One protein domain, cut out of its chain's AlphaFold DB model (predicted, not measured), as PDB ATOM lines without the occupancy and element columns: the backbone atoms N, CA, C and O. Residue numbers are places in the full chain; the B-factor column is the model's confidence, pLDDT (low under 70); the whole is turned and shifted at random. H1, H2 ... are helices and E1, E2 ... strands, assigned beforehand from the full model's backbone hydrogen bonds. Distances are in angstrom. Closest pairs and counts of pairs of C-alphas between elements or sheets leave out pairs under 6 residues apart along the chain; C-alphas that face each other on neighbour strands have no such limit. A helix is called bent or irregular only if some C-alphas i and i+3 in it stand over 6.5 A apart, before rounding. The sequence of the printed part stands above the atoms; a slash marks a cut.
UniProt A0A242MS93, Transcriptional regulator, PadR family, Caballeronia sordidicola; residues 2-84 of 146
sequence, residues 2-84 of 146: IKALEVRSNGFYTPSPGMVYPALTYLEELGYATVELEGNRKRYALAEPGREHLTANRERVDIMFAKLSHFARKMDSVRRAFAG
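This is residues 2 to 84 of the 146 residues of the protein "Transcriptional regulator, PadR family" of Caballeronia sordidicola (UniProt A0A242MS93). The printed part is a loose, open frame of helices and one hairpin with an empty middle: H2 leads from H1 to the antiparallel hairpin E1 and E2, H3 follows the hairpin, and at residue 57 the chain turns a corner into the long helix H4, which comes back past H1. The frame is closed by little, for H1 comes near H4 in one place, at Arg 8 and Ser 69, and the far end of H4 with Gly 84, residues 77 to 84, sticks out. There are 83 printed residues, with four named helices and two named strands in the order H1, H2, E1, E2, H3, H4; the sheet is E1 - E2, antiparallel, and the class is mostly helix. The whole is loose, with a radius of gyration of the C-alphas of 16.1 A, and only just flat, with spans of 49 by 33 by 16 A.

Start at H1, residues 2 to 8, and go on to H2, residues 17 to 29: they are close but not clearly touching, the closest C-alphas being those of Ile 2 and Val 20, 7.5 A apart, and their lines are about perpendicular at 78 degrees. Next look at E1, residues 33 to 38, and E2, residues 41 to 46, a hairpin whose directions stand at 151 degrees. Across it, N 36 and O 43 are within hydrogen-bond range at 2.9 A, and N 34 and O 45 at 2.8 A. The closest C-alphas of H2 and E1 are those of Leu 27 and Ala 33, 5.4 A apart; those of H2 and E2 are Leu 24 and Tyr 44, 7.8 A apart. Move on to H3, residues 48 to 56, where the C-alpha of Gly 50 is 6.2 A from that of Ala 33, the closest pair of H3 and E1. H2 and H3 are only just apart, 8.2 A at the closest. H3 and H4, residues 58 to 83, are close but not clearly touching, with the C-alphas of Leu 54 and Val 61 closest at 8.0 A; their lines are only just about perpendicular, at 71 degrees. H1 and H4 are also close but not clearly touching, with the C-alphas of Arg 8 and Ser 69 closest at 7.1 A and their lines about perpendicular at 76 degrees. H4 is apart from H2, E1 and E2. In H1, H3 and H4 every O i to N i+4 pair is within hydrogen-bond range; in H2, 7 of 9 are.

Find C-alpha 2 at (-8.731, -13.205, -40.728), where H1 begins; it covers 10.1 A. H2 runs from Pro 17 to Glu 29 over 18.1 A and is neither bent nor irregular, but only just: C-alphas 19 and 22 are 6.1 A apart. E1 runs from Ala 33 at (-3.190, -25.818, -31.333) to Glu 38, 15.6 A, and E2 from Arg 41 to Leu 46, 16.7 A. H3 covers 12.5 A from Glu 48 to Ala 56. H4 begins at Arg 58 and runs 37.7 A to Ala 83, whose C-alpha is at (-19.667, -3.193, -63.466).

Look for the two C-alphas farthest apart at Glu 48 and Gly 84, 50.3 A. The first and last printed C-alphas, of Ile 2 and Gly 84, are 30.5 A apart. Residues 55 to 64, of which 58 to 64 belong to H4, stand free, as do residues 77 to 84, of which 77 to 83 belong to H4. The printed part has no cut. The link from H1 to H2 is short, the other links are tight, and there is no long link. The mean pLDDT of the printed part is 89.6, and no printed residue is under 70.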
ATOM      1  N   ILE A   2      -7.627 -13.781 -39.916       85.44
ATOM      2  CA  ILE A   2      -8.731 -13.205 -40.728       85.44
ATOM      3  C   ILE A   2      -8.209 -12.443 -41.957       85.44
ATOM      4  O   ILE A   2      -8.551 -12.788 -43.082       85.44
ATOM      5  N   LYS A   3      -7.277 -11.500 -41.748       85.00
ATOM      6  CA  LYS A   3      -6.674 -10.724 -42.843       85.00
ATOM      7  C   LYS A   3      -5.929 -11.584 -43.874       85.00
ATOM      8  O   LYS A   3      -5.930 -11.265 -45.052       85.00
ATOM      9  N   ALA A   4      -5.318 -12.691 -43.450       84.31
ATOM     10  CA  ALA A   4      -4.616 -13.594 -44.362       84.31
ATOM     11  C   ALA A   4      -5.591 -14.358 -45.276       84.31
ATOM     12  O   ALA A   4      -5.287 -14.580 -46.445       84.31
ATOM     13  N   LEU A   5      -6.771 -14.730 -44.762       82.06
ATOM     14  CA  LEU A   5      -7.828 -15.371 -45.553       82.06
ATOM     15  C   LEU A   5      -8.495 -14.385 -46.523       82.06
ATOM     16  O   LEU A   5      -8.761 -14.750 -47.667       82.06
ATOM     17  N   GLU A   6      -8.676 -13.131 -46.107       85.50
ATOM     18  CA  GLU A   6      -9.117 -12.039 -46.984       85.50
ATOM     19  C   GLU A   6      -8.143 -11.836 -48.153       85.50
ATOM     20  O   GLU A   6      -8.548 -11.898 -49.310       85.50
ATOM     21  N   VAL A   7      -6.845 -11.679 -47.877       84.62
ATOM     22  CA  VAL A   7      -5.832 -11.487 -48.928       84.62
ATOM     23  C   VAL A   7      -5.787 -12.687 -49.876       84.62
ATOM     24  O   VAL A   7      -5.818 -12.517 -51.092       84.62
ATOM     25  N   ARG A   8      -5.788 -13.916 -49.345       78.56
ATOM     26  CA  ARG A   8      -5.735 -15.133 -50.171       78.56
ATOM     27  C   ARG A   8      -6.977 -15.335 -51.040       78.56
ATOM     28  O   ARG A   8      -6.895 -15.980 -52.083       78.56
ATOM     29  N   SER A   9      -8.120 -14.810 -50.612       78.69
ATOM     30  CA  SER A   9      -9.366 -14.833 -51.380       78.69
ATOM     31  C   SER A   9      -9.537 -13.610 -52.284       78.69
ATOM     32  O   SER A   9     -10.622 -13.415 -52.831       78.69
ATOM     33  N   ASN A  10      -8.493 -12.787 -52.447       77.69
ATOM     34  CA  ASN A  10      -8.536 -11.534 -53.199       77.69
ATOM     35  C   ASN A  10      -9.684 -10.611 -52.746       77.69
ATOM     36  O   ASN A  10     -10.397 -10.027 -53.558       77.69
ATOM     37  N   GLY A  11      -9.923 -10.556 -51.432       79.00
ATOM     38  CA  GLY A  11     -10.968  -9.743 -50.812       79.00
ATOM     39  C   GLY A  11     -12.392 -10.293 -50.937       79.00
ATOM     40  O   GLY A  11     -13.296  -9.739 -50.320       79.00
ATOM     41  N   PHE A  12     -12.623 -11.384 -51.680       79.75
ATOM     42  CA  PHE A  12     -13.969 -11.949 -51.825       79.75
ATOM     43  C   PHE A  12     -14.477 -12.614 -50.535       79.75
ATOM     44  O   PHE A  12     -15.684 -12.675 -50.302       79.75
ATOM     45  N   TYR A  13     -13.578 -13.120 -49.685       81.19
ATOM     46  CA  TYR A  13     -13.955 -13.806 -48.456       81.19
ATOM     47  C   TYR A  13     -13.205 -13.274 -47.234       81.19
ATOM     48  O   TYR A  13     -12.033 -13.578 -47.013       81.19
ATOM     49  N   THR A  14     -13.936 -12.566 -46.376       86.25
ATOM     50  CA  THR A  14     -13.464 -12.152 -45.052       86.25
ATOM     51  C   THR A  14     -14.253 -12.912 -43.990       86.25
ATOM     52  O   THR A  14     -15.424 -12.602 -43.764       86.25
ATOM     53  N   PRO A  15     -13.662 -13.926 -43.333       86.44
ATOM     54  CA  PRO A  15     -14.368 -14.672 -42.301       86.44
ATOM     55  C   PRO A  15     -14.630 -13.784 -41.082       86.44
ATOM     56  O   PRO A  15     -13.764 -13.013 -40.659       86.44
ATOM     57  N   SER A  16     -15.816 -13.916 -40.485       89.75
ATOM     58  CA  SER A  16     -16.152 -13.155 -39.284       89.75
ATOM     59  C   SER A  16     -15.361 -13.663 -38.069       89.75
ATOM     60  O   SER A  16     -15.038 -14.855 -37.982       89.75
ATOM     61  N   PRO A  17     -15.089 -12.796 -37.078       88.62
ATOM     62  CA  PRO A  17     -14.478 -13.226 -35.823       88.62
ATOM     63  C   PRO A  17     -15.274 -14.337 -35.123       88.62
ATOM     64  O   PRO A  17     -14.683 -15.275 -34.595       88.62
ATOM     65  N   GLY A  18     -16.609 -14.272 -35.193       90.81
ATOM     66  CA  GLY A  18     -17.510 -15.283 -34.631       90.81
ATOM     67  C   GLY A  18     -17.416 -16.657 -35.299       90.81
ATOM     68  O   GLY A  18     -17.774 -17.639 -34.672       90.81
ATOM     69  N   MET A  19     -16.896 -16.753 -36.526       89.50
ATOM     70  CA  MET A  19     -16.583 -18.040 -37.163       89.50
ATOM     71  C   MET A  19     -15.167 -18.517 -36.830       89.50
ATOM     72  O   MET A  19     -14.925 -19.708 -36.662       89.50
ATOM     73  N   VAL A  20     -14.217 -17.584 -36.749       91.12
ATOM     74  CA  VAL A  20     -12.797 -17.899 -36.580       91.12
ATOM     75  C   VAL A  20     -12.457 -18.330 -35.159       91.12
ATOM     76  O   VAL A  20     -11.736 -19.309 -34.981       91.12
ATOM     77  N   TYR A  21     -12.939 -17.606 -34.151       90.75
ATOM     78  CA  TYR A  21     -12.545 -17.886 -32.774       90.75
ATOM     79  C   TYR A  21     -13.067 -19.230 -32.257       90.75
ATOM     80  O   TYR A  21     -12.251 -19.959 -31.701       90.75
ATOM     81  N   PRO A  22     -14.330 -19.638 -32.500       94.06
ATOM     82  CA  PRO A  22     -14.784 -20.971 -32.106       94.06
ATOM     83  C   PRO A  22     -13.981 -22.096 -32.763       94.06
ATOM     84  O   PRO A  22     -13.680 -23.088 -32.112       94.06
ATOM     85  N   ALA A  23     -13.567 -21.926 -34.023       93.75
ATOM     86  CA  ALA A  23     -12.716 -22.905 -34.695       93.75
ATOM     87  C   ALA A  23     -11.319 -23.002 -34.056       93.75
ATOM     88  O   ALA A  23     -10.786 -24.098 -33.922       93.75
ATOM     89  N   LEU A  24     -10.730 -21.876 -33.638       93.38
ATOM     90  CA  LEU A  24      -9.446 -21.871 -32.927       93.38
ATOM     91  C   LEU A  24      -9.554 -22.501 -31.537       93.38
ATOM     92  O   LEU A  24      -8.691 -23.296 -31.182       93.38
ATOM     93  N   THR A  25     -10.614 -22.187 -30.787       94.00
ATOM     94  CA  THR A  25     -10.901 -22.833 -29.498       94.00
ATOM     95  C   THR A  25     -11.054 -24.340 -29.676       94.00
ATOM     96  O   THR A  25     -10.437 -25.106 -28.953       94.00
ATOM     97  N   TYR A  26     -11.794 -24.780 -30.693       95.75
ATOM     98  CA  TYR A  26     -11.965 -26.205 -30.963       95.75
ATOM     99  C   TYR A  26     -10.639 -26.909 -31.304       95.75
ATOM    100  O   TYR A  26     -10.381 -28.015 -30.841       95.75
ATOM    101  N   LEU A  27      -9.757 -26.267 -32.078       96.25
ATOM    102  CA  LEU A  27      -8.424 -26.812 -32.372       96.25
ATOM    103  C   LEU A  27      -7.527 -26.885 -31.129       96.25
ATOM    104  O   LEU A  27      -6.702 -27.792 -31.033       96.25
ATOM    105  N   GLU A  28      -7.676 -25.946 -30.197       95.94
ATOM    106  CA  GLU A  28      -7.006 -25.970 -28.896       95.94
ATOM    107  C   GLU A  28      -7.528 -27.126 -28.027       95.94
ATOM    108  O   GLU A  28      -6.734 -27.913 -27.520       95.94
ATOM    109  N   GLU A  29      -8.850 -27.296 -27.933       96.56
ATOM    110  CA  GLU A  29      -9.502 -28.383 -27.181       96.56
ATOM    111  C   GLU A  29      -9.126 -29.778 -27.708       96.56
ATOM    112  O   GLU A  29      -8.966 -30.714 -26.927       96.56
ATOM    113  N   LEU A  30      -8.935 -29.918 -29.023       96.62
ATOM    114  CA  LEU A  30      -8.434 -31.148 -29.646       96.62
ATOM    115  C   LEU A  30      -6.924 -31.373 -29.450       96.62
ATOM    116  O   LEU A  30      -6.404 -32.410 -29.863       96.62
ATOM    117  N   GLY A  31      -6.198 -30.410 -28.877       96.81
ATOM    118  CA  GLY A  31      -4.743 -30.462 -28.719       96.81
ATOM    119  C   GLY A  31      -3.959 -30.257 -30.021       96.81
ATOM    120  O   GLY A  31      -2.772 -30.571 -30.082       96.81
ATOM    121  N   TYR A  32      -4.594 -29.742 -31.078       97.56
ATOM    122  CA  TYR A  32      -3.939 -29.427 -32.354       97.56
ATOM    123  C   TYR A  32      -3.312 -28.034 -32.377       97.56
ATOM    124  O   TYR A  32      -2.390 -27.779 -33.157       97.56
ATOM    125  N   ALA A  33      -3.773 -27.135 -31.515       97.19
ATOM    126  CA  ALA A  33      -3.190 -25.818 -31.333       97.19
ATOM    127  C   ALA A  33      -2.859 -25.564 -29.860       97.19
ATOM    128  O   ALA A  33      -3.549 -26.045 -28.968       97.19
ATOM    129  N   THR A  34      -1.816 -24.781 -29.613       95.56
ATOM    130  CA  THR A  34      -1.560 -24.155 -28.316       95.56
ATOM    131  C   THR A  34      -1.976 -22.693 -28.368       95.56
ATOM    132  O   THR A  34      -1.981 -22.070 -29.437       95.56
ATOM    133  N   VAL A  35      -2.313 -22.135 -27.207       94.62
ATOM    134  CA  VAL A  35      -2.588 -20.710 -27.049       94.62
ATOM    135  C   VAL A  35      -1.678 -20.112 -25.985       94.62
ATOM    136  O   VAL A  35      -1.513 -20.665 -24.900       94.62
ATOM    137  N   GLU A  36      -1.111 -18.955 -26.292       93.19
ATOM    138  CA  GLU A  36      -0.336 -18.145 -25.359       93.19
ATOM    139  C   GLU A  36      -0.974 -16.762 -25.230       93.19
ATOM    140  O   GLU A  36      -1.485 -16.195 -26.203       93.19
ATOM    141  N   LEU A  37      -0.958 -16.211 -24.017       90.88
ATOM    142  CA  LEU A  37      -1.391 -14.842 -23.770       90.88
ATOM    143  C   LEU A  37      -0.206 -13.898 -23.949       90.88
ATOM    144  O   LEU A  37       0.732 -13.887 -23.158       90.88
ATOM    145  N   GLU A  38      -0.279 -13.071 -24.982       88.81
ATOM    146  CA  GLU A  38       0.642 -11.972 -25.222       88.81
ATOM    147  C   GLU A  38      -0.071 -10.667 -24.835       88.81
ATOM    148  O   GLU A  38      -0.784 -10.042 -25.630       88.81
ATOM    149  N   GLY A  39       0.034 -10.312 -23.550       88.56
ATOM    150  CA  GLY A  39      -0.768  -9.249 -22.944       88.56
ATOM    151  C   GLY A  39      -2.264  -9.578 -23.017       88.56
ATOM    152  O   GLY A  39      -2.705 -10.605 -22.511       88.56
ATOM    153  N   ASN A  40      -3.043  -8.729 -23.696       87.06
ATOM    154  CA  ASN A  40      -4.482  -8.944 -23.909       87.06
ATOM    155  C   ASN A  40      -4.811  -9.763 -25.171       87.06
ATOM    156  O   ASN A  40      -5.987  -9.937 -25.497       87.06
ATOM    157  N   ARG A  41      -3.810 -10.236 -25.926       86.19
ATOM    158  CA  ARG A  41      -4.027 -10.941 -27.194       86.19
ATOM    159  C   ARG A  41      -3.670 -12.418 -27.064       86.19
ATOM    160  O   ARG A  41      -2.595 -12.763 -26.594       86.19
ATOM    161  N   LYS A  42      -4.559 -13.292 -27.542       89.25
ATOM    162  CA  LYS A  42      -4.274 -14.723 -27.691       89.25
ATOM    163  C   LYS A  42      -3.455 -14.962 -28.960       89.25
ATOM    164  O   LYS A  42      -3.896 -14.601 -30.056       89.25
ATOM    165  N   ARG A  43      -2.284 -15.576 -28.818       92.00
ATOM    166  CA  ARG A  43      -1.429 -16.040 -29.912       92.00
ATOM    167  C   ARG A  43      -1.577 -17.556 -30.021       92.00
ATOM    168  O   ARG A  43      -1.311 -18.266 -29.062       92.00
ATOM    169  N   TYR A  44      -2.018 -18.031 -31.182       93.25
ATOM    170  CA  TYR A  44      -2.195 -19.459 -31.452       93.25
ATOM    171  C   TYR A  44      -1.016 -20.001 -32.260       93.25
ATOM    172  O   TYR A  44      -0.577 -19.352 -33.214       93.25
ATOM    173  N   ALA A  45      -0.552 -21.201 -31.922       94.56
ATOM    174  CA  ALA A  45       0.464 -21.938 -32.668       94.56
ATOM    175  C   ALA A  45       0.037 -23.399 -32.855       94.56
ATOM    176  O   ALA A  45      -0.761 -23.917 -32.083       94.56
ATOM    177  N   LEU A  46       0.544 -24.075 -33.892       96.50
ATOM    178  CA  LEU A  46       0.315 -25.515 -34.049       96.50
ATOM    179  C   LEU A  46       1.095 -26.288 -32.984       96.50
ATOM    180  O   LEU A  46       2.318 -26.143 -32.896       96.50
ATOM    181  N   ALA A  47       0.385 -27.142 -32.250       97.00
ATOM    182  CA  ALA A  47       0.979 -28.173 -31.411       97.00
ATOM    183  C   ALA A  47       1.508 -29.327 -32.280       97.00
ATOM    184  O   ALA A  47       1.141 -29.442 -33.453       97.00
ATOM    185  N   GLU A  48       2.323 -30.213 -31.706       97.56
ATOM    186  CA  GLU A  48       2.883 -31.358 -32.439       97.56
ATOM    187  C   GLU A  48       1.799 -32.251 -33.076       97.56
ATOM    188  O   GLU A  48       1.837 -32.433 -34.296       97.56
ATOM    189  N   PRO A  49       0.733 -32.668 -32.354       97.38
ATOM    190  CA  PRO A  49      -0.340 -33.458 -32.962       97.38
ATOM    191  C   PRO A  49      -1.057 -32.716 -34.100       97.38
ATOM    192  O   PRO A  49      -1.506 -33.319 -35.075       97.38
ATOM    193  N   GLY A  50      -1.139 -31.384 -34.017       97.12
ATOM    194  CA  GLY A  50      -1.699 -30.551 -35.081       97.12
ATOM    195  C   GLY A  50      -0.821 -30.502 -36.332       97.12
ATOM    196  O   GLY A  50      -1.347 -30.468 -37.446       97.12
ATOM    197  N   ARG A  51       0.511 -30.526 -36.180       96.88
ATOM    198  CA  ARG A  51       1.462 -30.592 -37.306       96.88
ATOM    199  C   ARG A  51       1.386 -31.935 -38.016       96.88
ATOM    200  O   ARG A  51       1.340 -31.964 -39.248       96.88
ATOM    201  N   GLU A  52       1.317 -33.024 -37.258       97.44
ATOM    202  CA  GLU A  52       1.121 -34.371 -37.799       97.44
ATOM    203  C   GLU A  52      -0.214 -34.468 -38.543       97.44
ATOM    204  O   GLU A  52      -0.250 -34.876 -39.707       97.44
ATOM    205  N   HIS A  53      -1.302 -33.990 -37.925       96.69
ATOM    206  CA  HIS A  53      -2.623 -33.972 -38.549       96.69
ATOM    207  C   HIS A  53      -2.632 -33.151 -39.844       96.69
ATOM    208  O   HIS A  53      -3.170 -33.599 -40.859       96.69
ATOM    209  N   LEU A  54      -2.013 -31.967 -39.847       95.81
ATOM    210  CA  LEU A  54      -1.900 -31.137 -41.044       95.81
ATOM    211  C   LEU A  54      -1.098 -31.838 -42.146       95.81
ATOM    212  O   LEU A  54      -1.495 -31.792 -43.310       95.81
ATOM    213  N   THR A  55       0.003 -32.496 -41.791       96.75
ATOM    214  CA  THR A  55       0.866 -33.206 -42.745       96.75
ATOM    215  C   THR A  55       0.132 -34.385 -43.374       96.75
ATOM    216  O   THR A  55       0.095 -34.498 -44.597       96.75
ATOM    217  N   ALA A  56      -0.555 -35.196 -42.566       96.94
ATOM    218  CA  ALA A  56      -1.372 -36.311 -43.046       96.94
ATOM    219  C   ALA A  56      -2.520 -35.868 -43.973       96.94
ATOM    220  O   ALA A  56      -3.029 -36.656 -44.764       96.94
ATOM    221  N   ASN A  57      -2.929 -34.597 -43.895       96.25
ATOM    222  CA  ASN A  57      -4.036 -34.032 -44.665       96.25
ATOM    223  C   ASN A  57      -3.593 -32.987 -45.702       96.25
ATOM    224  O   ASN A  57      -4.436 -32.243 -46.213       96.25
ATOM    225  N   ARG A  58      -2.295 -32.920 -46.023       94.62
ATOM    226  CA  ARG A  58      -1.704 -31.857 -46.849       94.62
ATOM    227  C   ARG A  58      -2.390 -31.702 -48.204       94.62
ATOM    228  O   ARG A  58      -2.825 -30.604 -48.540       94.62
ATOM    229  N   GLU A  59      -2.580 -32.807 -48.920       94.00
ATOM    230  CA  GLU A  59      -3.235 -32.822 -50.234       94.00
ATOM    231  C   GLU A  59      -4.659 -32.252 -50.167       94.00
ATOM    232  O   GLU A  59      -5.052 -31.397 -50.962       94.00
ATOM    233  N   ARG A  60      -5.432 -32.661 -49.155       94.31
ATOM    234  CA  ARG A  60      -6.798 -32.170 -48.947       94.31
ATOM    235  C   ARG A  60      -6.818 -30.661 -48.695       94.31
ATOM    236  O   ARG A  60      -7.682 -29.965 -49.232       94.31
ATOM    237  N   VAL A  61      -5.869 -30.155 -47.909       93.88
ATOM    238  CA  VAL A  61      -5.705 -28.718 -47.644       93.88
ATOM    239  C   VAL A  61      -5.329 -27.959 -48.918       93.88
ATOM    240  O   VAL A  61      -5.896 -26.897 -49.190       93.88
ATOM    241  N   ASP A  62      -4.438 -28.511 -49.737       92.62
ATOM    242  CA  ASP A  62      -4.019 -27.891 -50.994       92.62
ATOM    243  C   ASP A  62      -5.187 -27.805 -51.990       92.62
ATOM    244  O   ASP A  62      -5.426 -26.743 -52.570       92.62
ATOM    245  N   ILE A  63      -6.013 -28.853 -52.089       93.50
ATOM    246  CA  ILE A  63      -7.256 -28.836 -52.878       93.50
ATOM    247  C   ILE A  63      -8.229 -27.763 -52.367       93.50
ATOM    248  O   ILE A  63      -8.834 -27.043 -53.169       93.50
ATOM    249  N   MET A  64      -8.415 -27.636 -51.046       91.19
ATOM    250  CA  MET A  64      -9.291 -26.604 -50.468       91.19
ATOM    251  C   MET A  64      -8.815 -25.197 -50.838       91.19
ATOM    252  O   MET A  64      -9.623 -24.357 -51.240       91.19
ATOM    253  N   PHE A  65      -7.510 -24.946 -50.764       88.62
ATOM    254  CA  PHE A  65      -6.958 -23.655 -51.148       88.62
ATOM    255  C   PHE A  65      -7.030 -23.392 -52.652       88.62
ATOM    256  O   PHE A  65      -7.380 -22.279 -53.043       88.62
ATOM    257  N   ALA A  66      -6.783 -24.396 -53.495       89.94
ATOM    258  CA  ALA A  66      -6.953 -24.271 -54.941       89.94
ATOM    259  C   ALA A  66      -8.402 -23.902 -55.305       89.94
ATOM    260  O   ALA A  66      -8.635 -23.025 -56.142       89.94
ATOM    261  N   LYS A  67      -9.392 -24.503 -54.627       89.38
ATOM    262  CA  LYS A  67     -10.809 -24.133 -54.773       89.38
ATOM    263  C   LYS A  67     -11.068 -22.689 -54.352       89.38
ATOM    264  O   LYS A  67     -11.737 -21.971 -55.090       89.38
ATOM    265  N   LEU A  68     -10.536 -22.252 -53.208       86.88
ATOM    266  CA  LEU A  68     -10.695 -20.871 -52.739       86.88
ATOM    267  C   LEU A  68     -10.166 -19.867 -53.773       86.88
ATOM    268  O   LEU A  68     -10.883 -18.940 -54.144       86.88
ATOM    269  N   SER A  69      -8.959 -20.094 -54.297       85.81
ATOM    270  CA  SER A  69      -8.372 -19.258 -55.348       85.81
ATOM    271  C   SER A  69      -9.187 -19.295 -56.645       85.81
ATOM    272  O   SER A  69      -9.413 -18.257 -57.261       85.81
ATOM    273  N   HIS A  70      -9.698 -20.465 -57.044       86.94
ATOM    274  CA  HIS A  70     -10.579 -20.589 -58.207       86.94
ATOM    275  C   HIS A  70     -11.853 -19.744 -58.059       86.94
ATOM    276  O   HIS A  70     -12.242 -19.038 -58.991       86.94
ATOM    277  N   PHE A  71     -12.506 -19.793 -56.895       86.31
ATOM    278  CA  PHE A  71     -13.714 -19.009 -56.644       86.31
ATOM    279  C   PHE A  71     -13.434 -17.512 -56.551       86.31
ATOM    280  O   PHE A  71     -14.208 -16.740 -57.110       86.31
ATOM    281  N   ALA A  72     -12.326 -17.106 -55.927       83.81
ATOM    282  CA  ALA A  72     -11.899 -15.710 -55.887       83.81
ATOM    283  C   ALA A  72     -11.771 -15.118 -57.302       83.81
ATOM    284  O   ALA A  72     -12.400 -14.103 -57.600       83.81
ATOM    285  N   ARG A  73     -11.059 -15.812 -58.208       85.12
ATOM    286  CA  ARG A  73     -10.942 -15.417 -59.626       85.12
ATOM    287  C   ARG A  73     -12.305 -15.331 -60.314       85.12
ATOM    288  O   ARG A  73     -12.607 -14.363 -61.007       85.12
ATOM    289  N   LYS A  74     -13.166 -16.334 -60.099       85.00
ATOM    290  CA  LYS A  74     -14.512 -16.366 -60.694       85.00
ATOM    291  C   LYS A  74     -15.360 -15.176 -60.247       85.00
ATOM    292  O   LYS A  74     -16.031 -14.572 -61.076       85.00
ATOM    293  N   MET A  75     -15.361 -14.871 -58.954       84.62
ATOM    294  CA  MET A  75     -16.174 -13.790 -58.403       84.62
ATOM    295  C   MET A  75     -15.665 -12.422 -58.832       84.62
ATOM    296  O   MET A  75     -16.486 -11.550 -59.105       84.62
ATOM    297  N   ASP A  76     -14.351 -12.256 -58.983       82.81
ATOM    298  CA  ASP A  76     -13.806 -11.038 -59.575       82.81
ATOM    299  C   ASP A  76     -14.271 -10.858 -61.023       82.81
ATOM    300  O   ASP A  76     -14.800  -9.807 -61.375       82.81
ATOM    301  N   SER A  77     -14.176 -11.911 -61.841       81.50
ATOM    302  CA  SER A  77     -14.665 -11.886 -63.226       81.50
ATOM    303  C   SER A  77     -16.156 -11.528 -63.314       81.50
ATOM    304  O   SER A  77     -16.545 -10.709 -64.144       81.50
ATOM    305  N   VAL A  78     -16.990 -12.090 -62.431       82.94
ATOM    306  CA  VAL A  78     -18.425 -11.773 -62.358       82.94
ATOM    307  C   VAL A  78     -18.653 -10.311 -61.965       82.94
ATOM    308  O   VAL A  78     -19.447  -9.627 -62.605       82.94
ATOM    309  N   ARG A  79     -17.947  -9.817 -60.941       83.88
ATOM    310  CA  ARG A  79     -18.037  -8.425 -60.480       83.88
ATOM    311  C   ARG A  79     -17.731  -7.432 -61.604       83.88
ATOM    312  O   ARG A  79     -18.520  -6.515 -61.805       83.88
ATOM    313  N   ARG A  80     -16.640  -7.638 -62.351       78.19
ATOM    314  CA  ARG A  80     -16.245  -6.767 -63.476       78.19
ATOM    315  C   ARG A  80     -17.291  -6.751 -64.588       78.19
ATOM    316  O   ARG A  80     -17.692  -5.685 -65.043       78.19
ATOM    317  N   ALA A  81     -17.810  -7.927 -64.953       79.94
ATOM    318  CA  ALA A  81     -18.868  -8.040 -65.954       79.94
ATOM    319  C   ALA A  81     -20.139  -7.267 -65.551       79.94
ATOM    320  O   ALA A  81     -20.749  -6.615 -66.393       79.94
ATOM    321  N   PHE A  82     -20.519  -7.295 -64.267       82.69
ATOM    322  CA  PHE A  82     -21.638  -6.496 -63.752       82.69
ATOM    323  C   PHE A  82     -21.345  -4.991 -63.699       82.69
ATOM    324  O   PHE A  82     -22.268  -4.198 -63.864       82.69
ATOM    325  N   ALA A  83     -20.091  -4.594 -63.480       83.06
ATOM    326  CA  ALA A  83     -19.667  -3.193 -63.466       83.06
ATOM    327  C   ALA A  83     -19.579  -2.565 -64.872       83.06
ATOM    328  O   ALA A  83     -19.343  -1.366 -64.987       83.06
ATOM    329  N   GLY A  84     -19.775  -3.351 -65.941       76.75
ATOM    330  CA  GLY A  84     -19.612  -2.879 -67.319       76.75
ATOM    331  C   GLY A  84     -18.151  -2.641 -67.706       76.75
ATOM    332  O   GLY A  84     -17.883  -2.045 -68.745       76.75
TER     333      GLY A  84